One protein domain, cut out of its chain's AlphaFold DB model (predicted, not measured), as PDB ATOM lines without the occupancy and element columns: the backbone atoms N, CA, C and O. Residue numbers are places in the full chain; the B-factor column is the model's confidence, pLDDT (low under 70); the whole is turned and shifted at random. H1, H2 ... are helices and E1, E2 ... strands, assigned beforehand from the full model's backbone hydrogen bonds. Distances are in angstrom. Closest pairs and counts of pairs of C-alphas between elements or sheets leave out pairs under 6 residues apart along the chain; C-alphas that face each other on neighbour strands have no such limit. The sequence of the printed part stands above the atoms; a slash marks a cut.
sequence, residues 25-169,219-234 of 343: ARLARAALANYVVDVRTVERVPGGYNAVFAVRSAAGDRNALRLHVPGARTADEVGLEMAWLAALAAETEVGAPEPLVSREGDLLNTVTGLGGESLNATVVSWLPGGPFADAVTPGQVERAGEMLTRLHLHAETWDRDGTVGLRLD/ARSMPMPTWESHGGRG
ATOM      1  N   ALA A  25     122.535 136.562 131.628       85.62
ATOM      2  CA  ALA A  25     122.879 136.473 133.045       85.62
ATOM      3  C   ALA A  25     122.832 135.037 133.599       85.62
ATOM      4  O   ALA A  25     123.621 134.698 134.482       85.62
ATOM      5  N   ARG A  26     121.930 134.183 133.097       88.75
ATOM      6  CA  ARG A  26     121.845 132.775 133.506       88.75
ATOM      7  C   ARG A  26     123.035 131.991 132.967       88.75
ATOM      8  O   ARG A  26     123.674 131.281 133.738       88.75
ATOM      9  N   LEU A  27     123.373 132.181 131.690       90.31
ATOM     10  CA  LEU A  27     124.564 131.581 131.074       90.31
ATOM     11  C   LEU A  27     125.843 132.019 131.786       90.31
ATOM     12  O   LEU A  27     126.704 131.192 132.073       90.31
ATOM     13  N   ALA A  28     125.930 133.297 132.160       92.25
ATOM     14  CA  ALA A  28     127.052 133.799 132.939       92.25
ATOM     15  C   ALA A  28     127.197 133.078 134.290       92.25
ATOM     16  O   ALA A  28     128.295 132.665 134.657       92.25
ATOM     17  N   ARG A  29     126.093 132.879 135.023       92.19
ATOM     18  CA  ARG A  29     126.104 132.134 136.295       92.19
ATOM     19  C   ARG A  29     126.454 130.660 136.104       92.19
ATOM     20  O   ARG A  29     127.207 130.129 136.911       92.19
ATOM     21  N   ALA A  30     125.944 130.025 135.050       92.31
ATOM     22  CA  ALA A  30     126.274 128.643 134.720       92.31
ATOM     23  C   ALA A  30     127.770 128.482 134.408       92.31
ATOM     24  O   ALA A  30     128.409 127.597 134.961       92.31
ATOM     25  N   ALA A  31     128.358 129.390 133.623       93.94
ATOM     26  CA  ALA A  31     129.798 129.392 133.373       93.94
ATOM     27  C   ALA A  31     130.612 129.605 134.663       93.94
ATOM     28  O   ALA A  31     131.611 128.926 134.884       93.94
ATOM     29  N   LEU A  32     130.174 130.508 135.549       95.25
ATOM     30  CA  LEU A  32     130.839 130.767 136.835       95.25
ATOM     31  C   LEU A  32     130.775 129.582 137.808       95.25
ATOM     32  O   LEU A  32     131.641 129.468 138.675       95.25
ATOM     33  N   ALA A  33     129.818 128.666 137.641       93.56
ATOM     34  CA  ALA A  33     129.743 127.431 138.417       93.56
ATOM     35  C   ALA A  33     130.912 126.463 138.148       93.56
ATOM     36  O   ALA A  33     131.075 125.509 138.905       93.56
ATOM     37  N   ASN A  34     131.777 126.741 137.166       94.00
ATOM     38  CA  ASN A  34     133.026 126.003 136.941       94.00
ATOM     39  C   ASN A  34     134.243 126.656 137.622       94.00
ATOM     40  O   ASN A  34     135.297 126.044 137.705       94.00
ATOM     41  N   TYR A  35     134.122 127.870 138.172       93.62
ATOM     42  CA  TYR A  35     135.242 128.596 138.787       93.62
ATOM     43  C   TYR A  35     135.122 128.689 140.311       93.62
ATOM     44  O   TYR A  35     134.027 128.864 140.857       93.62
ATOM     45  N   VAL A  36     136.257 128.644 141.014       90.56
ATOM     46  CA  VAL A  36     136.331 128.858 142.472       90.56
ATOM     47  C   VAL A  36     136.242 130.356 142.786       90.56
ATOM     48  O   VAL A  36     137.193 130.983 143.240       90.56
ATOM     49  N   VAL A  37     135.086 130.954 142.500       88.88
ATOM     50  CA  VAL A  37     134.784 132.358 142.795       88.88
ATOM     51  C   VAL A  37     133.518 132.406 143.639       88.88
ATOM     52  O   VAL A  37     132.470 131.921 143.219       88.88
ATOM     53  N   ASP A  38     133.605 133.012 144.821       91.50
ATOM     54  CA  ASP A  38     132.432 133.300 145.648       91.50
ATOM     55  C   ASP A  38     131.706 134.528 145.084       91.50
ATOM     56  O   ASP A  38     132.027 135.670 145.411       91.50
ATOM     57  N   VAL A  39     130.817 134.301 144.119       94.00
ATOM     58  CA  VAL A  39     130.198 135.357 143.312       94.00
ATOM     59  C   VAL A  39     129.174 136.150 144.127       94.00
ATOM     60  O   VAL A  39     128.096 135.655 144.450       94.00
ATOM     61  N   ARG A  40     129.453 137.439 144.340       94.75
ATOM     62  CA  ARG A  40     128.528 138.395 144.959       94.75
ATOM     63  C   ARG A  40     127.636 139.085 143.933       94.75
ATOM     64  O   ARG A  40     126.421 139.141 144.111       94.75
ATOM     65  N   THR A  41     128.221 139.632 142.866       95.06
ATOM     66  CA  THR A  41     127.461 140.271 141.777       95.06
ATOM     67  C   THR A  41     127.990 139.869 140.407       95.06
ATOM     68  O   THR A  41     129.172 139.568 140.241       95.06
ATOM     69  N   VAL A  42     127.084 139.863 139.427       95.19
ATOM     70  CA  VAL A  42     127.375 139.628 138.010       95.19
ATOM     71  C   VAL A  42     126.604 140.665 137.212       95.19
ATOM     72  O   VAL A  42     125.374 140.676 137.235       95.19
ATOM     73  N   GLU A  43     127.322 141.538 136.520       92.44
ATOM     74  CA  GLU A  43     126.746 142.653 135.771       92.44
ATOM     75  C   GLU A  43     127.252 142.622 134.337       92.44
ATOM     76  O   GLU A  43     128.459 142.586 134.099       92.44
ATOM     77  N   ARG A  44     126.343 142.651 133.362       89.44
ATOM     78  CA  ARG A  44     126.734 142.713 131.952       89.44
ATOM     79  C   ARG A  44     127.409 144.053 131.666       89.44
ATOM     80  O   ARG A  44     126.845 145.107 131.948       89.44
ATOM     81  N   VAL A  45     128.593 144.003 131.066       87.12
ATOM     82  CA  VAL A  45     129.289 145.179 130.545       87.12
ATOM     83  C   VAL A  45     128.733 145.463 129.146       87.12
ATOM     84  O   VAL A  45     128.761 144.576 128.294       87.12
ATOM     85  N   PRO A  46     128.175 146.659 128.888       78.19
ATOM     86  CA  PRO A  46     127.678 147.002 127.561       78.19
ATOM     87  C   PRO A  46     128.814 147.164 126.549       78.19
ATOM     88  O   PRO A  46     129.839 147.774 126.856       78.19
ATOM     89  N   GLY A  47     128.560 146.726 125.316       66.94
ATOM     90  CA  GLY A  47     129.519 146.814 124.219       66.94
ATOM     91  C   GLY A  47     130.530 145.668 124.234       66.94
ATOM     92  O   GLY A  47     130.794 145.076 125.275       66.94
ATOM     93  N   GLY A  48     131.057 145.344 123.057       65.94
ATOM     94  CA  GLY A  48     131.959 144.212 122.874       65.94
ATOM     95  C   GLY A  48     131.565 143.338 121.691       65.94
ATOM     96  O   GLY A  48     130.424 143.368 121.225       65.94
ATOM     97  N   TYR A  49     132.546 142.604 121.185       72.88
ATOM     98  CA  TYR A  49     132.345 141.524 120.231       72.88
ATOM     99  C   TYR A  49     131.888 140.259 120.974       72.88
ATOM    100  O   TYR A  49     130.980 139.596 120.501       72.88
ATOM    101  N   ASN A  50     132.399 139.997 122.177       82.75
ATOM    102  CA  ASN A  50     131.954 138.957 123.100       82.75
ATOM    103  C   ASN A  50     130.965 139.517 124.140       82.75
ATOM    104  O   ASN A  50     130.917 140.719 124.411       82.75
ATOM    105  N   ALA A  51     130.190 138.644 124.791       86.62
ATOM    106  CA  ALA A  51     129.381 139.059 125.934       86.62
ATOM    107  C   ALA A  51     130.244 139.062 127.204       86.62
ATOM    108  O   ALA A  51     130.651 138.010 127.700       86.62
ATOM    109  N   VAL A  52     130.525 140.257 127.726       90.19
ATOM    110  CA  VAL A  52     131.390 140.454 128.897       90.19
ATOM    111  C   VAL A  52     130.560 140.757 130.143       90.19
ATOM    112  O   VAL A  52     129.638 141.574 130.107       90.19
ATOM    113  N   PHE A  53     130.910 140.140 131.270       92.19
ATOM    114  CA  PHE A  53     130.291 140.379 132.570       92.19
ATOM    115  C   PHE A  53     131.348 140.747 133.606       92.19
ATOM    116  O   PHE A  53     132.342 140.043 133.779       92.19
ATOM    117  N   ALA A  54     131.110 141.837 134.326       93.88
ATOM    118  CA  ALA A  54     131.852 142.177 135.524       93.88
ATOM    119  C   ALA A  54     131.366 141.284 136.668       93.88
ATOM    120  O   ALA A  54     130.194 141.323 137.045       93.88
ATOM    121  N   VAL A  55     132.279 140.494 137.220       96.00
ATOM    122  CA  VAL A  55     132.022 139.581 138.331       96.00
ATOM    123  C   VAL A  55     132.718 140.138 139.560       96.00
ATOM    124  O   VAL A  55     133.918 140.407 139.512       96.00
ATOM    125  N   ARG A  56     131.978 140.332 140.650       96.06
ATOM    126  CA  ARG A  56     132.552 140.721 141.943       96.06
ATOM    127  C   ARG A  56     132.495 139.548 142.900       96.06
ATOM    128  O   ARG A  56     131.414 138.987 143.087       96.06
ATOM    129  N   SER A  57     133.629 139.197 143.497       93.81
ATOM    130  CA  SER A  57     133.682 138.178 144.542       93.81
ATOM    131  C   SER A  57     133.254 138.756 145.898       93.81
ATOM    132  O   SER A  57     133.273 139.974 146.106       93.81
ATOM    133  N   ALA A  58     132.872 137.898 146.844       92.44
ATOM    134  CA  ALA A  58     132.627 138.292 148.230       92.44
ATOM    135  C   ALA A  58     133.892 138.845 148.908       92.44
ATOM    136  O   ALA A  58     133.792 139.755 149.731       92.44
ATOM    137  N   ALA A  59     135.072 138.360 148.500       90.50
ATOM    138  CA  ALA A  59     136.375 138.855 148.941       90.50
ATOM    139  C   ALA A  59     136.722 140.254 148.388       90.50
ATOM    140  O   ALA A  59     137.646 140.898 148.878       90.50
ATOM    141  N   GLY A  60     135.956 140.757 147.413       89.44
ATOM    142  CA  GLY A  60     136.120 142.093 146.834       89.44
ATOM    143  C   GLY A  60     136.858 142.121 145.495       89.44
ATOM    144  O   GLY A  60     136.932 143.186 144.877       89.44
ATOM    145  N   ASP A  61     137.335 140.973 145.012       90.94
ATOM    146  CA  ASP A  61     137.976 140.865 143.704       90.94
ATOM    147  C   ASP A  61     136.992 141.199 142.592       90.94
ATOM    148  O   ASP A  61     135.781 140.954 142.684       90.94
ATOM    149  N   ARG A  62     137.530 141.736 141.502       93.75
ATOM    150  CA  ARG A  62     136.775 141.994 140.287       93.75
ATOM    151  C   ARG A  62     137.404 141.219 139.146       93.75
ATOM    152  O   ARG A  62     138.594 141.362 138.888       93.75
ATOM    153  N   ASN A  63     136.577 140.461 138.443       94.62
ATOM    154  CA  ASN A  63     136.962 139.668 137.285       94.62
ATOM    155  C   ASN A  63     136.051 139.990 136.100       94.62
ATOM    156  O   ASN A  63     134.963 140.555 136.260       94.62
ATOM    157  N   ALA A  64     136.499 139.631 134.906       94.19
ATOM    158  CA  ALA A  64     135.729 139.707 133.683       94.19
ATOM    159  C   ALA A  64     135.468 138.297 133.158       94.19
ATOM    160  O   ALA A  64     136.384 137.606 132.719       94.19
ATOM    161  N   LEU A  65     134.204 137.883 133.193       95.00
ATOM    162  CA  LEU A  65     133.744 136.706 132.469       95.00
ATOM    163  C   LEU A  65     133.469 137.106 131.019       95.00
ATOM    164  O   LEU A  65     132.738 138.063 130.773       95.00
ATOM    165  N   ARG A  66     134.007 136.345 130.072       93.00
ATOM    166  CA  ARG A  66     133.742 136.466 128.637       93.00
ATOM    167  C   ARG A  66     133.010 135.218 128.167       93.00
ATOM    168  O   ARG A  66     133.569 134.129 128.264       93.00
ATOM    169  N   LEU A  67     131.803 135.384 127.637       90.69
ATOM    170  CA  LEU A  67     131.153 134.374 126.806       90.69
ATOM    171  C   LEU A  67     131.487 134.697 125.352       90.69
ATOM    172  O   LEU A  67     131.138 135.772 124.849       90.69
ATOM    173  N   HIS A  68     132.233 133.797 124.722       86.31
ATOM    174  CA  HIS A  68     132.763 134.000 123.385       86.31
ATOM    175  C   HIS A  68     131.706 133.719 122.338       86.31
ATOM    176  O   HIS A  68     130.826 132.878 122.541       86.31
ATOM    177  N   VAL A  69     131.807 134.406 121.207       79.38
ATOM    178  CA  VAL A  69     130.797 134.222 120.176       79.38
ATOM    179  C   VAL A  69     130.970 132.877 119.469       79.38
ATOM    180  O   VAL A  69     132.070 132.577 118.996       79.38
ATOM    181  N   PRO A  70     129.915 132.044 119.404       78.19
ATOM    182  CA  PRO A  70     130.027 130.714 118.828       78.19
ATOM    183  C   PRO A  70     130.446 130.773 117.358       78.19
ATOM    184  O   PRO A  70     129.966 131.601 116.585       78.19
ATOM    185  N   GLY A  71     131.376 129.893 116.983       75.19
ATOM    186  CA  GLY A  71     131.907 129.783 115.622       75.19
ATOM    187  C   GLY A  71     132.915 130.864 115.214       75.19
ATOM    188  O   GLY A  71     133.553 130.713 114.179       75.19
ATOM    189  N   ALA A  72     133.104 131.921 116.013       75.69
ATOM    190  CA  ALA A  72     134.054 132.995 115.709       75.69
ATOM    191  C   ALA A  72     135.516 132.579 115.878       75.69
ATOM    192  O   ALA A  72     136.383 132.992 115.112       75.69
ATOM    193  N   ARG A  73     135.778 131.809 116.936       80.19
ATOM    194  CA  ARG A  73     137.090 131.274 117.288       80.19
ATOM    195  C   ARG A  73     136.941 129.853 117.790       80.19
ATOM    196  O   ARG A  73     135.955 129.530 118.460       80.19
ATOM    197  N   THR A  74     137.918 129.015 117.483       84.06
ATOM    198  CA  THR A  74     137.944 127.635 117.974       84.06
ATOM    199  C   THR A  74     138.309 127.593 119.461       84.06
ATOM    200  O   THR A  74     138.838 128.556 120.020       84.06
ATOM    201  N   ALA A  75     138.025 126.468 120.123       87.69
ATOM    202  CA  ALA A  75     138.458 126.247 121.501       87.69
ATOM    203  C   ALA A  75     139.990 126.333 121.631       87.69
ATOM    204  O   ALA A  75     140.477 127.018 122.524       87.69
ATOM    205  N   ASP A  76     140.738 125.749 120.691       87.19
ATOM    206  CA  ASP A  76     142.207 125.797 120.677       87.19
ATOM    207  C   ASP A  76     142.733 127.229 120.547       87.19
ATOM    208  O   ASP A  76     143.660 127.626 121.250       87.19
ATOM    209  N   GLU A  77     142.115 128.048 119.692       85.38
ATOM    210  CA  GLU A  77     142.501 129.448 119.541       85.38
ATOM    211  C   GLU A  77     142.272 130.237 120.833       85.38
ATOM    212  O   GLU A  77     143.123 131.042 121.218       85.38
ATOM    213  N   VAL A  78     141.127 130.042 121.490       88.12
ATOM    214  CA  VAL A  78     140.819 130.710 122.762       88.12
ATOM    215  C   VAL A  78     141.732 130.201 123.879       88.12
ATOM    216  O   VAL A  78     142.253 131.004 124.651       88.12
ATOM    217  N   GLY A  79     141.969 128.891 123.944       90.94
ATOM    218  CA  GLY A  79     142.886 128.271 124.895       90.94
ATOM    219  C   GLY A  79     144.307 128.809 124.744       90.94
ATOM    220  O   GLY A  79     144.924 129.181 125.740       90.94
ATOM    221  N   LEU A  80     144.790 128.965 123.506       90.38
ATOM    222  CA  LEU A  80     146.098 129.555 123.226       90.38
ATOM    223  C   LEU A  80     146.189 131.018 123.679       90.38
ATOM    224  O   LEU A  80     147.213 131.424 124.225       90.38
ATOM    225  N   GLU A  81     145.131 131.814 123.484       90.94
ATOM    226  CA  GLU A  81     145.077 133.179 124.029       90.94
ATOM    227  C   GLU A  81     145.213 133.160 125.556       90.94
ATOM    228  O   GLU A  81     146.009 133.923 126.100       90.94
ATOM    229  N   MET A  82     144.468 132.292 126.251       93.69
ATOM    230  CA  MET A  82     144.533 132.213 127.713       93.69
ATOM    231  C   MET A  82     145.908 131.745 128.195       93.69
ATOM    232  O   MET A  82     146.455 132.331 129.123       93.69
ATOM    233  N   ALA A  83     146.504 130.747 127.541       93.25
ATOM    234  CA  ALA A  83     147.854 130.292 127.860       93.25
ATOM    235  C   ALA A  83     148.884 131.420 127.685       93.25
ATOM    236  O   ALA A  83     149.748 131.609 128.542       93.25
ATOM    237  N   TRP A  84     148.756 132.224 126.626       92.62
ATOM    238  CA  TRP A  84     149.663 133.345 126.401       92.62
ATOM    239  C   TRP A  84     149.473 134.476 127.410       92.62
ATOM    240  O   TRP A  84     150.452 135.065 127.855       92.62
ATOM    241  N   LEU A  85     148.232 134.769 127.815       93.81
ATOM    242  CA  LEU A  85     147.955 135.735 128.883       93.81
ATOM    243  C   LEU A  85     148.552 135.286 130.222       93.81
ATOM    244  O   LEU A  85     149.144 136.103 130.924       93.81
ATOM    245  N   ALA A  86     148.447 133.996 130.552       93.44
ATOM    246  CA  ALA A  86     149.078 133.432 131.743       93.44
ATOM    247  C   ALA A  86     150.611 133.554 131.682       93.44
ATOM    248  O   ALA A  86     151.225 133.984 132.657       93.44
ATOM    249  N   ALA A  87     151.218 133.249 130.530       93.56
ATOM    250  CA  ALA A  87     152.656 133.411 130.316       93.56
ATOM    251  C   ALA A  87     153.089 134.882 130.426       93.56
ATOM    252  O   ALA A  87     154.011 135.199 131.168       93.56
ATOM    253  N   LEU A  88     152.370 135.810 129.787       92.75
ATOM    254  CA  LEU A  88     152.653 137.247 129.872       92.75
ATOM    255  C   LEU A  88     152.632 137.755 131.316       92.75
ATOM    256  O   LEU A  88     153.524 138.514 131.696       92.75
ATOM    257  N   ALA A  89     151.647 137.335 132.112       91.56
ATOM    258  CA  ALA A  89     151.547 137.715 133.517       91.56
ATOM    259  C   ALA A  89     152.668 137.116 134.387       91.56
ATOM    260  O   ALA A  89     153.097 137.742 135.354       91.56
ATOM    261  N   ALA A  90     153.149 135.917 134.052       93.06
ATOM    262  CA  ALA A  90     154.208 135.239 134.796       93.06
ATOM    263  C   ALA A  90     155.625 135.694 134.401       93.06
ATOM    264  O   ALA A  90     156.527 135.705 135.239       93.06
ATOM    265  N   GLU A  91     155.832 136.041 133.132       93.81
ATOM    266  CA  GLU A  91     157.160 136.192 132.523       93.81
ATOM    267  C   GLU A  91     157.520 137.647 132.206       93.81
ATOM    268  O   GLU A  91     158.671 137.947 131.883       93.81
ATOM    269  N   THR A  92     156.562 138.576 132.288       90.69
ATOM    270  CA  THR A  92     156.771 139.969 131.882       90.69
ATOM    271  C   THR A  92     156.139 140.967 132.849       90.69
ATOM    272  O   THR A  92     155.296 140.635 133.673       90.69
ATOM    273  N   GLU A  93     156.512 142.239 132.710       87.50
ATOM    274  CA  GLU A  93     155.842 143.357 133.393       87.50
ATOM    275  C   GLU A  93     154.676 143.939 132.576       87.50
ATOM    276  O   GLU A  93     154.157 145.016 132.884       87.50
ATOM    277  N   VAL A  94     154.292 143.286 131.474       85.44
ATOM    278  CA  VAL A  94     153.109 143.687 130.716       85.44
ATOM    279  C   VAL A  94     151.905 143.457 131.620       85.44
ATOM    280  O   VAL A  94     151.623 142.325 131.992       85.44
ATOM    281  N   GLY A  95     151.191 144.528 131.979       83.56
ATOM    282  CA  GLY A  95     149.985 144.472 132.814       83.56
ATOM    283  C   GLY A  95     148.788 143.830 132.101       83.56
ATOM    284  O   GLY A  95     147.754 144.476 131.939       83.56
ATOM    285  N   ALA A  96     148.954 142.600 131.614       88.44
ATOM    286  CA  ALA A  96     147.941 141.797 130.953       88.44
ATOM    287  C   ALA A  96     146.896 141.282 131.961       88.44
ATOM    288  O   ALA A  96     147.201 141.129 133.144       88.44
ATOM    289  N   PRO A  97     145.655 141.004 131.521       90.94
ATOM    290  CA  PRO A  97     144.687 140.293 132.346       90.94
ATOM    291  C   PRO A  97     145.204 138.900 132.707       90.94
ATOM    292  O   PRO A  97     145.665 138.168 131.834       90.94
ATOM    293  N   GLU A  98     145.058 138.521 133.970       93.25
ATOM    294  CA  GLU A  98     145.448 137.206 134.475       93.25
ATOM    295  C   GLU A  98     144.280 136.230 134.307       93.25
ATOM    296  O   GLU A  98     143.202 136.487 134.848       93.25
ATOM    297  N   PRO A  99     144.438 135.126 133.566       95.00
ATOM    298  CA  PRO A  99     143.403 134.109 133.456       95.00
ATOM    299  C   PRO A  99     143.143 133.415 134.791       95.00
ATOM    300  O   PRO A  99     144.072 133.079 135.524       95.00
ATOM    301  N   LEU A 100     141.875 133.142 135.078       94.75
ATOM    302  CA  LEU A 100     141.482 132.266 136.174       94.75
ATOM    303  C   LEU A 100     141.301 130.847 135.635       94.75
ATOM    304  O   LEU A 100     140.701 130.653 134.579       94.75
ATOM    305  N   VAL A 101     141.777 129.864 136.393       95.25
ATOM    306  CA  VAL A 101     141.527 128.443 136.124       95.25
ATOM    307  C   VAL A 101     140.180 128.004 136.704       95.25
ATOM    308  O   VAL A 101     139.712 128.547 137.713       95.25
ATOM    309  N   SER A 102     139.554 127.011 136.077       93.38
ATOM    310  CA  SER A 102     138.390 126.319 136.632       93.38
ATOM    311  C   SER A 102     138.750 125.498 137.872       93.38
ATOM    312  O   SER A 102     139.915 125.357 138.249       93.38
ATOM    313  N   ARG A 103     137.727 124.913 138.503       92.50
ATOM    314  CA  ARG A 103     137.864 123.894 139.554       92.50
ATOM    315  C   ARG A 103     138.687 122.694 139.084       92.50
ATOM    316  O   ARG A 103     139.401 122.097 139.883       92.50
ATOM    317  N   GLU A 104     138.593 122.372 137.802       92.06
ATOM    318  CA  GLU A 104     139.276 121.268 137.135       92.06
ATOM    319  C   GLU A 104     140.699 121.645 136.682       92.06
ATOM    320  O   GLU A 104     141.476 120.770 136.308       92.06
ATOM    321  N   GLY A 105     141.071 122.926 136.785       92.81
ATOM    322  CA  GLY A 105     142.386 123.440 136.404       92.81
ATOM    323  C   GLY A 105     142.470 123.966 134.968       92.81
ATOM    324  O   GLY A 105     143.558 124.333 134.527       92.81
ATOM    325  N   ASP A 106     141.347 124.050 134.255       93.00
ATOM    326  CA  ASP A 106     141.300 124.461 132.853       93.00
ATOM    327  C   ASP A 106     141.185 125.983 132.698       93.00
ATOM    328  O   ASP A 106     140.428 126.657 133.400       93.00
ATOM    329  N   LEU A 107     141.909 126.531 131.720       92.12
ATOM    330  CA  LEU A 107     141.864 127.954 131.354       92.12
ATOM    331  C   LEU A 107     140.672 128.323 130.458       92.12
ATOM    332  O   LEU A 107     140.317 129.496 130.330       92.12
ATOM    333  N   LEU A 108     140.066 127.328 129.815       92.94
ATOM    334  CA  LEU A 108     138.906 127.473 128.949       92.94
ATOM    335  C   LEU A 108     137.815 126.537 129.446       92.94
ATOM    336  O   LEU A 108     138.049 125.352 129.647       92.94
ATOM    337  N   ASN A 109     136.613 127.076 129.592       93.12
ATOM    338  CA  ASN A 109     135.428 126.303 129.915       93.12
ATOM    339  C   ASN A 109     134.400 126.446 128.808       93.12
ATOM    340  O   ASN A 109     134.441 127.394 128.022       93.12
ATOM    341  N   THR A 110     133.428 125.548 128.810       90.88
ATOM    342  CA  THR A 110     132.326 125.594 127.859       90.88
ATOM    343  C   THR A 110     131.009 125.523 128.610       90.88
ATOM    344  O   THR A 110     130.879 124.799 129.595       90.88
ATOM    345  N   VAL A 111     130.031 126.310 128.171       90.06
ATOM    346  CA  VAL A 111     128.675 126.314 128.718       90.06
ATOM    347  C   VAL A 111     127.682 126.076 127.592       90.06
ATOM    348  O   VAL A 111     127.827 126.620 126.500       90.06
ATOM    349  N   THR A 112     126.671 125.255 127.849       86.75
ATOM    350  CA  THR A 112     125.594 125.020 126.887       86.75
ATOM    351  C   THR A 112     124.604 126.182 126.927       86.75
ATOM    352  O   THR A 112     124.039 126.501 127.977       86.75
ATOM    353  N   GLY A 113     124.418 126.825 125.778       75.50
ATOM    354  CA  GLY A 113     123.391 127.820 125.519       75.50
ATOM    355  C   GLY A 113     121.983 127.228 125.577       75.50
ATOM    356  O   GLY A 113     121.788 126.013 125.543       75.50
ATOM    357  N   LEU A 114     120.966 128.087 125.662       69.75
ATOM    358  CA  LEU A 114     119.570 127.631 125.740       69.75
ATOM    359  C   LEU A 114     119.080 126.970 124.444       69.75
ATOM    360  O   LEU A 114     118.152 126.166 124.495       69.75
ATOM    361  N   GLY A 115     119.699 127.282 123.303       69.50
ATOM    362  CA  GLY A 115     119.451 126.619 122.023       69.50
ATOM    363  C   GLY A 115     120.237 125.317 121.842       69.50
ATOM    364  O   GLY A 115     120.170 124.720 120.770       69.50
ATOM    365  N   GLY A 116     120.974 124.867 122.867       76.19
ATOM    366  CA  GLY A 116     121.834 123.683 122.818       76.19
ATOM    367  C   GLY A 116     123.220 123.941 122.220       76.19
ATOM    368  O   GLY A 116     124.031 123.020 122.142       76.19
ATOM    369  N   GLU A 117     123.516 125.174 121.810       76.56
ATOM    370  CA  GLU A 117     124.824 125.556 121.292       76.56
ATOM    371  C   GLU A 117     125.901 125.534 122.382       76.56
ATOM    372  O   GLU A 117     125.639 125.778 123.557       76.56
ATOM    373  N   SER A 118     127.142 125.260 121.993       84.19
ATOM    374  CA  SER A 118     128.278 125.234 122.912       84.19
ATOM    375  C   SER A 118     128.995 126.584 122.889       84.19
ATOM    376  O   SER A 118     129.445 127.025 121.828       84.19
ATOM    377  N   LEU A 119     129.084 127.259 124.036       87.50
ATOM    378  CA  LEU A 119     129.696 128.581 124.172       87.50
ATOM    379  C   LEU A 119     131.000 128.484 124.960       87.50
ATOM    380  O   LEU A 119     130.997 128.086 126.125       87.50
ATOM    381  N   ASN A 120     132.101 128.911 124.350       91.31
ATOM    382  CA  ASN A 120     133.376 129.066 125.046       91.31
ATOM    383  C   ASN A 120     133.253 130.175 126.107       91.31
ATOM    384  O   ASN A 120     132.670 131.233 125.856       91.31
ATOM    385  N   ALA A 121     133.818 129.950 127.288       93.88
ATOM    386  CA  ALA A 121     133.752 130.836 128.439       93.88
ATOM    387  C   ALA A 121     135.113 130.927 129.140       93.88
ATOM    388  O   ALA A 121     135.685 129.919 129.555       93.88
ATOM    389  N   THR A 122     135.609 132.147 129.331       95.75
ATOM    390  CA  THR A 122     136.886 132.416 130.015       95.75
ATOM    391  C   THR A 122     136.696 133.485 131.078       95.75
ATOM    392  O   THR A 122     135.956 134.446 130.849       95.75
ATOM    393  N   VAL A 123     137.397 133.374 132.202       95.62
ATOM    394  CA  VAL A 123     137.437 134.416 133.234       95.62
ATOM    395  C   VAL A 123     138.855 134.958 133.338       95.62
ATOM    396  O   VAL A 123     139.806 134.190 133.421       95.62
ATOM    397  N   VAL A 124     138.995 136.281 133.333       94.69
ATOM    398  CA  VAL A 124     140.280 136.971 133.518       94.69
ATOM    399  C   VAL A 124     140.169 138.042 134.601       94.69
ATOM    400  O   VAL A 124     139.068 138.522 134.893       94.69
ATOM    401  N   SER A 125     141.293 138.445 135.186       93.12
ATOM    402  CA  SER A 125     141.342 139.527 136.163       93.12
ATOM    403  C   SER A 125     140.884 140.854 135.552       93.12
ATOM    404  O   SER A 125     141.032 141.128 134.355       93.12
ATOM    405  N   TRP A 126     140.275 141.703 136.378       91.06
ATOM    406  CA  TRP A 126     139.850 143.023 135.934       91.06
ATOM    407  C   TRP A 126     141.029 143.994 135.899       91.06
ATOM    408  O   TRP A 126     141.589 144.344 136.938       91.06
ATOM    409  N   LEU A 127     141.340 144.533 134.719       87.00
ATOM    410  CA  LEU A 127     142.360 145.572 134.610       87.00
ATOM    411  C   LEU A 127     141.892 146.884 135.260       87.00
ATOM    412  O   LEU A 127     140.789 147.356 134.960       87.00
ATOM    413  N   PRO A 128     142.707 147.532 136.108       79.88
ATOM    414  CA  PRO A 128     142.388 148.849 136.647       79.88
ATOM    415  C   PRO A 128     142.377 149.927 135.547       79.88
ATOM    416  O   PRO A 128     142.824 149.713 134.422       79.88
ATOM    417  N   GLY A 129     141.806 151.096 135.852       76.38
ATOM    418  CA  GLY A 129     141.749 152.246 134.936       76.38
ATOM    419  C   GLY A 129     140.369 152.512 134.325       76.38
ATOM    420  O   GLY A 129     139.360 151.949 134.761       76.38
ATOM    421  N   GLY A 130     140.328 153.389 133.324       69.12
ATOM    422  CA  GLY A 130     139.152 153.742 132.523       69.12
ATOM    423  C   GLY A 130     139.503 153.737 131.031       69.12
ATOM    424  O   GLY A 130     140.676 153.574 130.694       69.12
ATOM    425  N   PRO A 131     138.521 153.876 130.127       66.81
ATOM    426  CA  PRO A 131     138.823 154.095 128.715       66.81
ATOM    427  C   PRO A 131     139.677 155.364 128.544       66.81
ATOM    428  O   PRO A 131     139.536 156.312 129.320       66.81
ATOM    429  N   PHE A 132     140.549 155.396 127.530       61.50
ATOM    430  CA  PHE A 132     141.214 156.642 127.137       61.50
ATOM    431  C   PHE A 132     140.181 157.742 126.856       61.50
ATOM    432  O   PHE A 132     139.094 157.457 126.348       61.50
ATOM    433  N   ALA A 133     140.550 158.989 127.160       66.38
ATOM    434  CA  ALA A 133     139.827 160.159 126.676       66.38
ATOM    435  C   ALA A 133     139.804 160.176 125.135       66.38
ATOM    436  O   ALA A 133     140.609 159.502 124.490       66.38
ATOM    437  N   ASP A 134     138.901 160.963 124.548       65.62
ATOM    438  CA  ASP A 134     138.701 161.005 123.091       65.62
ATOM    439  C   ASP A 134     139.979 161.371 122.315       65.62
ATOM    440  O   ASP A 134     140.163 160.932 121.181       65.62
ATOM    441  N   ALA A 135     140.894 162.114 122.947       76.25
ATOM    442  CA  ALA A 135     142.219 162.412 122.418       76.25
ATOM    443  C   ALA A 135     143.311 161.618 123.151       76.25
ATOM    444  O   ALA A 135     143.412 161.644 124.380       76.25
ATOM    445  N   VAL A 136     144.162 160.957 122.366       81.31
ATOM    446  CA  VAL A 136     145.358 160.255 122.843       81.31
ATOM    447  C   VAL A 136     146.536 161.227 122.814       81.31
ATOM    448  O   VAL A 136     146.740 161.928 121.825       81.31
ATOM    449  N   THR A 137     147.322 161.299 123.885       84.94
ATOM    450  CA  THR A 137     148.503 162.170 123.946       84.94
ATOM    451  C   THR A 137     149.721 161.502 123.299       84.94
ATOM    452  O   THR A 137     149.812 160.272 123.303       84.94
ATOM    453  N   PRO A 138     150.718 162.263 122.807       88.31
ATOM    454  CA  PRO A 138     151.954 161.682 122.274       88.31
ATOM    455  C   PRO A 138     152.639 160.705 123.243       88.31
ATOM    456  O   PRO A 138     153.010 159.604 122.850       88.31
ATOM    457  N   GLY A 139     152.700 161.035 124.539       88.06
ATOM    458  CA  GLY A 139     153.267 160.135 125.550       88.06
ATOM    459  C   GLY A 139     152.443 158.859 125.788       88.06
ATOM    460  O   GLY A 139     152.983 157.850 126.231       88.06
ATOM    461  N   GLN A 140     151.135 158.862 125.504       82.56
ATOM    462  CA  GLN A 140     150.326 157.633 125.511       82.56
ATOM    463  C   GLN A 140     150.640 156.745 124.304       82.56
ATOM    464  O   GLN A 140     150.698 155.529 124.463       82.56
ATOM    465  N   VAL A 141     150.880 157.341 123.133       86.06
ATOM    466  CA  VAL A 141     151.306 156.611 121.929       86.06
ATOM    467  C   VAL A 141     152.683 155.978 122.136       86.06
ATOM    468  O   VAL A 141     152.868 154.808 121.816       86.06
ATOM    469  N   GLU A 142     153.624 156.706 122.739       87.25
ATOM    470  CA  GLU A 142     154.965 156.193 123.050       87.25
ATOM    471  C   GLU A 142     154.910 154.963 123.972       87.25
ATOM    472  O   GLU A 142     155.450 153.910 123.635       87.25
ATOM    473  N   ARG A 143     154.158 155.041 125.079       85.69
ATOM    474  CA  ARG A 143     153.968 153.898 125.993       85.69
ATOM    475  C   ARG A 143     153.248 152.717 125.341       85.69
ATOM    476  O   ARG A 143     153.536 151.568 125.664       85.69
ATOM    477  N   ALA A 144     152.314 152.977 124.426       85.06
ATOM    478  CA  ALA A 144     151.684 151.921 123.639       85.06
ATOM    479  C   ALA A 144     152.696 151.216 122.718       85.06
ATOM    480  O   ALA A 144     152.668 149.992 122.612       85.06
ATOM    481  N   GLY A 145     153.614 151.964 122.099       86.50
ATOM    482  CA  GLY A 145     154.706 151.409 121.296       86.50
ATOM    483  C   GLY A 145     155.674 150.552 122.115       86.50
ATOM    484  O   GLY A 145     156.040 149.454 121.689       86.50
ATOM    485  N   GLU A 146     156.037 151.002 123.319       88.56
ATOM    486  CA  GLU A 146     156.850 150.215 124.252       88.56
ATOM    487  C   GLU A 146     156.151 148.899 124.626       88.56
ATOM    488  O   GLU A 146     156.743 147.824 124.523       88.56
ATOM    489  N   MET A 147     154.867 148.967 124.986       86.44
ATOM    490  CA  MET A 147     154.057 147.792 125.308       86.44
ATOM    491  C   MET A 147     153.992 146.799 124.140       86.44
ATOM    492  O   MET A 147     154.253 145.610 124.319       86.44
ATOM    493  N   LEU A 148     153.693 147.283 122.931       86.56
ATOM    494  CA  LEU A 148     153.656 146.459 121.720       86.56
ATOM    495  C   LEU A 148     155.003 145.788 121.445       86.56
ATOM    496  O   LEU A 148     155.040 144.622 121.070       86.56
ATOM    497  N   THR A 149     156.111 146.493 121.676       87.38
ATOM    498  CA  THR A 149     157.457 145.923 121.523       87.38
ATOM    499  C   THR A 149     157.679 144.761 122.488       87.38
ATOM    500  O   THR A 149     158.133 143.701 122.065       87.38
ATOM    501  N   ARG A 150     157.302 144.913 123.764       88.44
ATOM    502  CA  ARG A 150     157.401 143.831 124.761       88.44
ATOM    503  C   ARG A 150     156.554 142.619 124.362       88.44
ATOM    504  O   ARG A 150     157.031 141.491 124.447       88.44
ATOM    505  N   LEU A 151     155.333 142.851 123.873       88.62
ATOM    506  CA  LEU A 151     154.458 141.789 123.371       88.62
ATOM    507  C   LEU A 151     155.068 141.058 122.163       88.62
ATOM    508  O   LEU A 151     155.006 139.833 122.115       88.62
ATOM    509  N   HIS A 152     155.672 141.783 121.210       86.69
ATOM    510  CA  HIS A 152     156.360 141.184 120.055       86.69
ATOM    511  C   HIS A 152     157.522 140.299 120.491       86.69
ATOM    512  O   HIS A 152     157.570 139.135 120.105       86.69
ATOM    513  N   LEU A 153     158.403 140.823 121.346       89.38
ATOM    514  CA  LEU A 153     159.563 140.081 121.832       89.38
ATOM    515  C   LEU A 153     159.147 138.808 122.578       89.38
ATOM    516  O   LEU A 153     159.700 137.745 122.319       89.38
ATOM    517  N   HIS A 154     158.135 138.893 123.445       91.25
ATOM    518  CA  HIS A 154     157.631 137.719 124.153       91.25
ATOM    519  C   HIS A 154     157.005 136.696 123.192       91.25
ATOM    520  O   HIS A 154     157.271 135.505 123.300       91.25
ATOM    521  N   ALA A 155     156.208 137.132 122.210       86.62
ATOM    522  CA  ALA A 155     155.585 136.228 121.239       86.62
ATOM    523  C   ALA A 155     156.594 135.466 120.360       86.62
ATOM    524  O   ALA A 155     156.293 134.352 119.928       86.62
ATOM    525  N   GLU A 156     157.757 136.063 120.079       85.31
ATOM    526  CA  GLU A 156     158.833 135.435 119.304       85.31
ATOM    527  C   GLU A 156     159.530 134.301 120.063       85.31
ATOM    528  O   GLU A 156     159.968 133.331 119.442       85.31
ATOM    529  N   THR A 157     159.634 134.418 121.389       87.62
ATOM    530  CA  THR A 157     160.351 133.455 122.238       87.62
ATOM    531  C   THR A 157     159.439 132.481 122.972       87.62
ATOM    532  O   THR A 157     159.923 131.466 123.462       87.62
ATOM    533  N   TRP A 158     158.144 132.787 123.075       89.56
ATOM    534  CA  TRP A 158     157.187 131.969 123.809       89.56
ATOM    535  C   TRP A 158     156.922 130.633 123.107       89.56
ATOM    536  O   TRP A 158     156.530 130.594 121.933       89.56
ATOM    537  N   ASP A 159     157.115 129.540 123.849       85.44
ATOM    538  CA  ASP A 159     156.790 128.198 123.384       85.44
ATOM    539  C   ASP A 159     155.280 127.966 123.470       85.44
ATOM    540  O   ASP A 159     154.654 128.151 124.510       85.44
ATOM    541  N   ARG A 160     154.697 127.576 122.339       80.38
ATOM    542  CA  ARG A 160     153.256 127.344 122.181       80.38
ATOM    543  C   ARG A 160     152.917 125.870 121.975       80.38
ATOM    544  O   ARG A 160     151.832 125.563 121.481       80.38
ATOM    545  N   ASP A 161     153.872 124.976 122.242       81.25
ATOM    546  CA  ASP A 161     153.748 123.523 122.074       81.25
ATOM    547  C   ASP A 161     153.237 123.120 120.674       81.25
ATOM    548  O   ASP A 161     152.474 122.175 120.496       81.25
ATOM    549  N   GLY A 162     153.625 123.881 119.643       75.31
ATOM    550  CA  GLY A 162     153.194 123.663 118.256       75.31
ATOM    551  C   GLY A 162     151.752 124.082 117.929       75.31
ATOM    552  O   GLY A 162     151.347 123.970 116.771       75.31
ATOM    553  N   THR A 163     150.992 124.611 118.891       76.62
ATOM    554  CA  THR A 163     149.615 125.083 118.686       76.62
ATOM    555  C   THR A 163     149.604 126.315 117.781       76.62
ATOM    556  O   THR A 163     150.345 127.278 117.993       76.62
ATOM    557  N   VAL A 164     148.753 126.309 116.755       71.75
ATOM    558  CA  VAL A 164     148.619 127.428 115.815       71.75
ATOM    559  C   VAL A 164     147.403 128.257 116.204       71.75
ATOM    560  O   VAL A 164     146.286 127.754 116.231       71.75
ATOM    561  N   GLY A 165     147.634 129.530 116.518       72.44
ATOM    562  CA  GLY A 165     146.565 130.478 116.814       72.44
ATOM    563  C   GLY A 165     145.877 131.022 115.567       72.44
ATOM    564  O   GLY A 165     146.217 130.675 114.434       72.44
ATOM    565  N   LEU A 166     144.961 131.960 115.805       75.50
ATOM    566  CA  LEU A 166     144.286 132.712 114.754       75.50
ATOM    567  C   LEU A 166     145.310 133.356 113.813       75.50
ATOM    568  O   LEU A 166     146.202 134.093 114.245       75.50
ATOM    569  N   ARG A 167     145.144 133.118 112.514       76.50
ATOM    570  CA  ARG A 167     145.940 133.759 111.468       76.50
ATOM    571  C   ARG A 167     145.176 134.942 110.886       76.50
ATOM    572  O   ARG A 167     143.997 134.840 110.569       76.50
ATOM    573  N   LEU A 168     145.870 136.066 110.728       79.81
ATOM    574  CA  LEU A 168     145.342 137.274 110.086       79.81
ATOM    575  C   LEU A 168     145.773 137.355 108.612       79.81
ATOM    576  O   LEU A 168     146.063 138.429 108.094       79.81
ATOM    577  N   ASP A 169     145.848 136.205 107.942       79.50
ATOM    578  CA  ASP A 169     146.283 136.069 106.547       79.50
ATOM    579  C   ASP A 169     145.138 136.203 105.533       79.50
ATOM    580  O   ASP A 169     145.297 135.929 104.343       79.50
ATOM    581  N   ALA A 219     153.643 134.307 110.876       47.62
ATOM    582  CA  ALA A 219     153.179 133.040 111.454       47.62
ATOM    583  C   ALA A 219     153.904 132.664 112.763       47.62
ATOM    584  O   ALA A 219     153.395 131.869 113.554       47.62
ATOM    585  N   ARG A 220     155.081 133.250 113.013       48.12
ATOM    586  CA  ARG A 220     155.809 133.126 114.283       48.12
ATOM    587  C   ARG A 220     155.374 134.133 115.352       48.12
ATOM    588  O   ARG A 220     155.744 133.955 116.499       48.12
ATOM    589  N   SER A 221     154.551 135.119 115.033       45.81
ATOM    590  CA  SER A 221     154.277 136.299 115.858       45.81
ATOM    591  C   SER A 221     152.799 136.671 115.704       45.81
ATOM    592  O   SER A 221     152.421 137.419 114.812       45.81
ATOM    593  N   MET A 222     151.859 136.065 116.410       49.72
ATOM    594  CA  MET A 222     151.490 136.384 117.787       49.72
ATOM    595  C   MET A 222     150.134 135.698 117.994       49.72
ATOM    596  O   MET A 222     149.303 135.744 117.082       49.72
ATOM    597  N   PRO A 223     149.824 135.141 119.168       50.62
ATOM    598  CA  PRO A 223     148.432 135.021 119.574       50.62
ATOM    599  C   PRO A 223     147.885 136.448 119.688       50.62
ATOM    600  O   PRO A 223     148.384 137.235 120.483       50.62
ATOM    601  N   MET A 224     146.908 136.839 118.872       46.72
ATOM    602  CA  MET A 224     146.293 138.154 119.055       46.72
ATOM    603  C   MET A 224     145.355 138.086 120.259       46.72
ATOM    604  O   MET A 224     144.398 137.307 120.236       46.72
ATOM    605  N   PRO A 225     145.584 138.890 121.309       50.44
ATOM    606  CA  PRO A 225     144.683 138.907 122.433       50.44
ATOM    607  C   PRO A 225     143.474 139.736 122.005       50.44
ATOM    608  O   PRO A 225     143.578 140.937 121.752       50.44
ATOM    609  N   THR A 226     142.305 139.108 121.893       48.06
ATOM    610  CA  THR A 226     141.055 139.800 121.544       48.06
ATOM    611  C   THR A 226     140.470 140.503 122.766       48.06
ATOM    612  O   THR A 226     139.259 140.476 122.972       48.06
ATOM    613  N   TRP A 227     141.313 141.074 123.632       53.53
ATOM    614  CA  TRP A 227     140.835 141.653 124.875       53.53
ATOM    615  C   TRP A 227     139.986 142.881 124.556       53.53
ATOM    616  O   TRP A 227     140.448 143.915 124.080       53.53
ATOM    617  N   GLU A 228     138.689 142.740 124.772       49.75
ATOM    618  CA  GLU A 228     137.749 143.826 124.582       49.75
ATOM    619  C   GLU A 228     137.860 144.787 125.757       49.75
ATOM    620  O   GLU A 228     138.006 144.391 126.917       49.75
ATOM    621  N   SER A 229     137.832 146.085 125.463       40.06
ATOM    622  CA  SER A 229     137.968 147.104 126.493       40.06
ATOM    623  C   SER A 229     136.844 146.981 127.520       40.06
ATOM    624  O   SER A 229     135.674 147.175 127.196       40.06
ATOM    625  N   HIS A 230     137.211 146.747 128.778       47.97
ATOM    626  CA  HIS A 230     136.292 146.784 129.908       47.97
ATOM    627  C   HIS A 230     135.707 148.205 130.071       47.97
ATOM    628  O   HIS A 230     136.323 149.086 130.683       47.97
ATOM    629  N   GLY A 231     134.527 148.435 129.484       39.16
ATOM    630  CA  GLY A 231     133.740 149.667 129.625       39.16
ATOM    631  C   GLY A 231     133.960 150.762 128.570       39.16
ATOM    632  O   GLY A 231     133.726 151.929 128.878       39.16
ATOM    633  N   GLY A 232     134.406 150.431 127.354       39.53
ATOM    634  CA  GLY A 232     134.496 151.379 126.232       39.53
ATOM    635  C   GLY A 232     133.408 151.146 125.180       39.53
ATOM    636  O   GLY A 232     133.181 150.012 124.767       39.53
ATOM    637  N   ARG A 233     132.739 152.209 124.715       35.38
ATOM    638  CA  ARG A 233     131.854 152.138 123.541       35.38
ATOM    639  C   ARG A 233     132.710 152.009 122.276       35.38
ATOM    640  O   ARG A 233     133.376 152.963 121.892       35.38
ATOM    641  N   GLY A 234     132.682 150.842 121.640       34.75
ATOM    642  CA  GLY A 234     133.250 150.610 120.310       34.75
ATOM    643  C   GLY A 234     133.378 149.113 120.001       34.75
ATOM    644  O   GLY A 234     133.846 148.372 120.865       34.75
TER     645      GLY A 234
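This is residues 25 to 169 and 219 to 234 of the 343 residues of an uncharacterized protein of Chloroflexia bacterium (UniProt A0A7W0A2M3). A sheet of five strands curls like part of a barrel round the short helix H1, and H2 packs over E5 on the sheet's opposite face. The long helix H3 stands off the sheet and comes near H2 towards its last residues; residues 133 to 139, of which 138 and 139 belong to H3, stick out. The printed part has 161 residues, under half of them in the three named helices and five named strands, in the order H1 E1 E2 E3 H2 E4 E5 H3. The class is mixed, helices and strands; the antiparallel sheet runs E1 E2 E3 E5 E4. The whole is compact, with a radius of gyration of the C-alphas of 16.1 A and spans of 43 by 39 by 29 A.

H1, residues 25 to 32, begins at C-alpha 25 (122.879, 136.473, 133.045). E1 is residues 39 to 45, E2 51 to 57 and E3 62 to 67. H2, residues 75 to 91, is 23.9 A long. E4 is residues 109 to 112; E5, residues 118 to 125, is 23.5 A long. H3, residues 138 to 157, is 29.4 A long and ends at C-alpha 157 (160.351, 133.455, 122.238).

E1, E2 and E3 form a meander, each the antiparallel neighbour of the one before, with N 43 and O 54 at 2.9 A and N 53 and O 65 at 2.8 A. E5 pairs with E3, N 64 and O 124 at 2.8 A, and with E4, N 121 and O 109 at 2.7 A. H1 and H2 are on opposite faces, three layers in all; the closest C-alphas of H1 and E4 are Ala 31 and Val 111, 5.7 A. H2's height over the sheet is 10.6 A. H2 and H3 are close but not clearly touching, Leu 88 and His 154 having the closest C-alphas, 7.6 A. Every O i to N i+4 pair is within hydrogen-bond range in H1, H2 and H3.

Residues 170 to 218 are not printed; C-alphas 169 and 219 are 9.0 A apart. The links H2 to E4 and E5 to H3 are long. The mean pLDDT of the printed part is 82.7, and residues 219 to 234 are among those under 70.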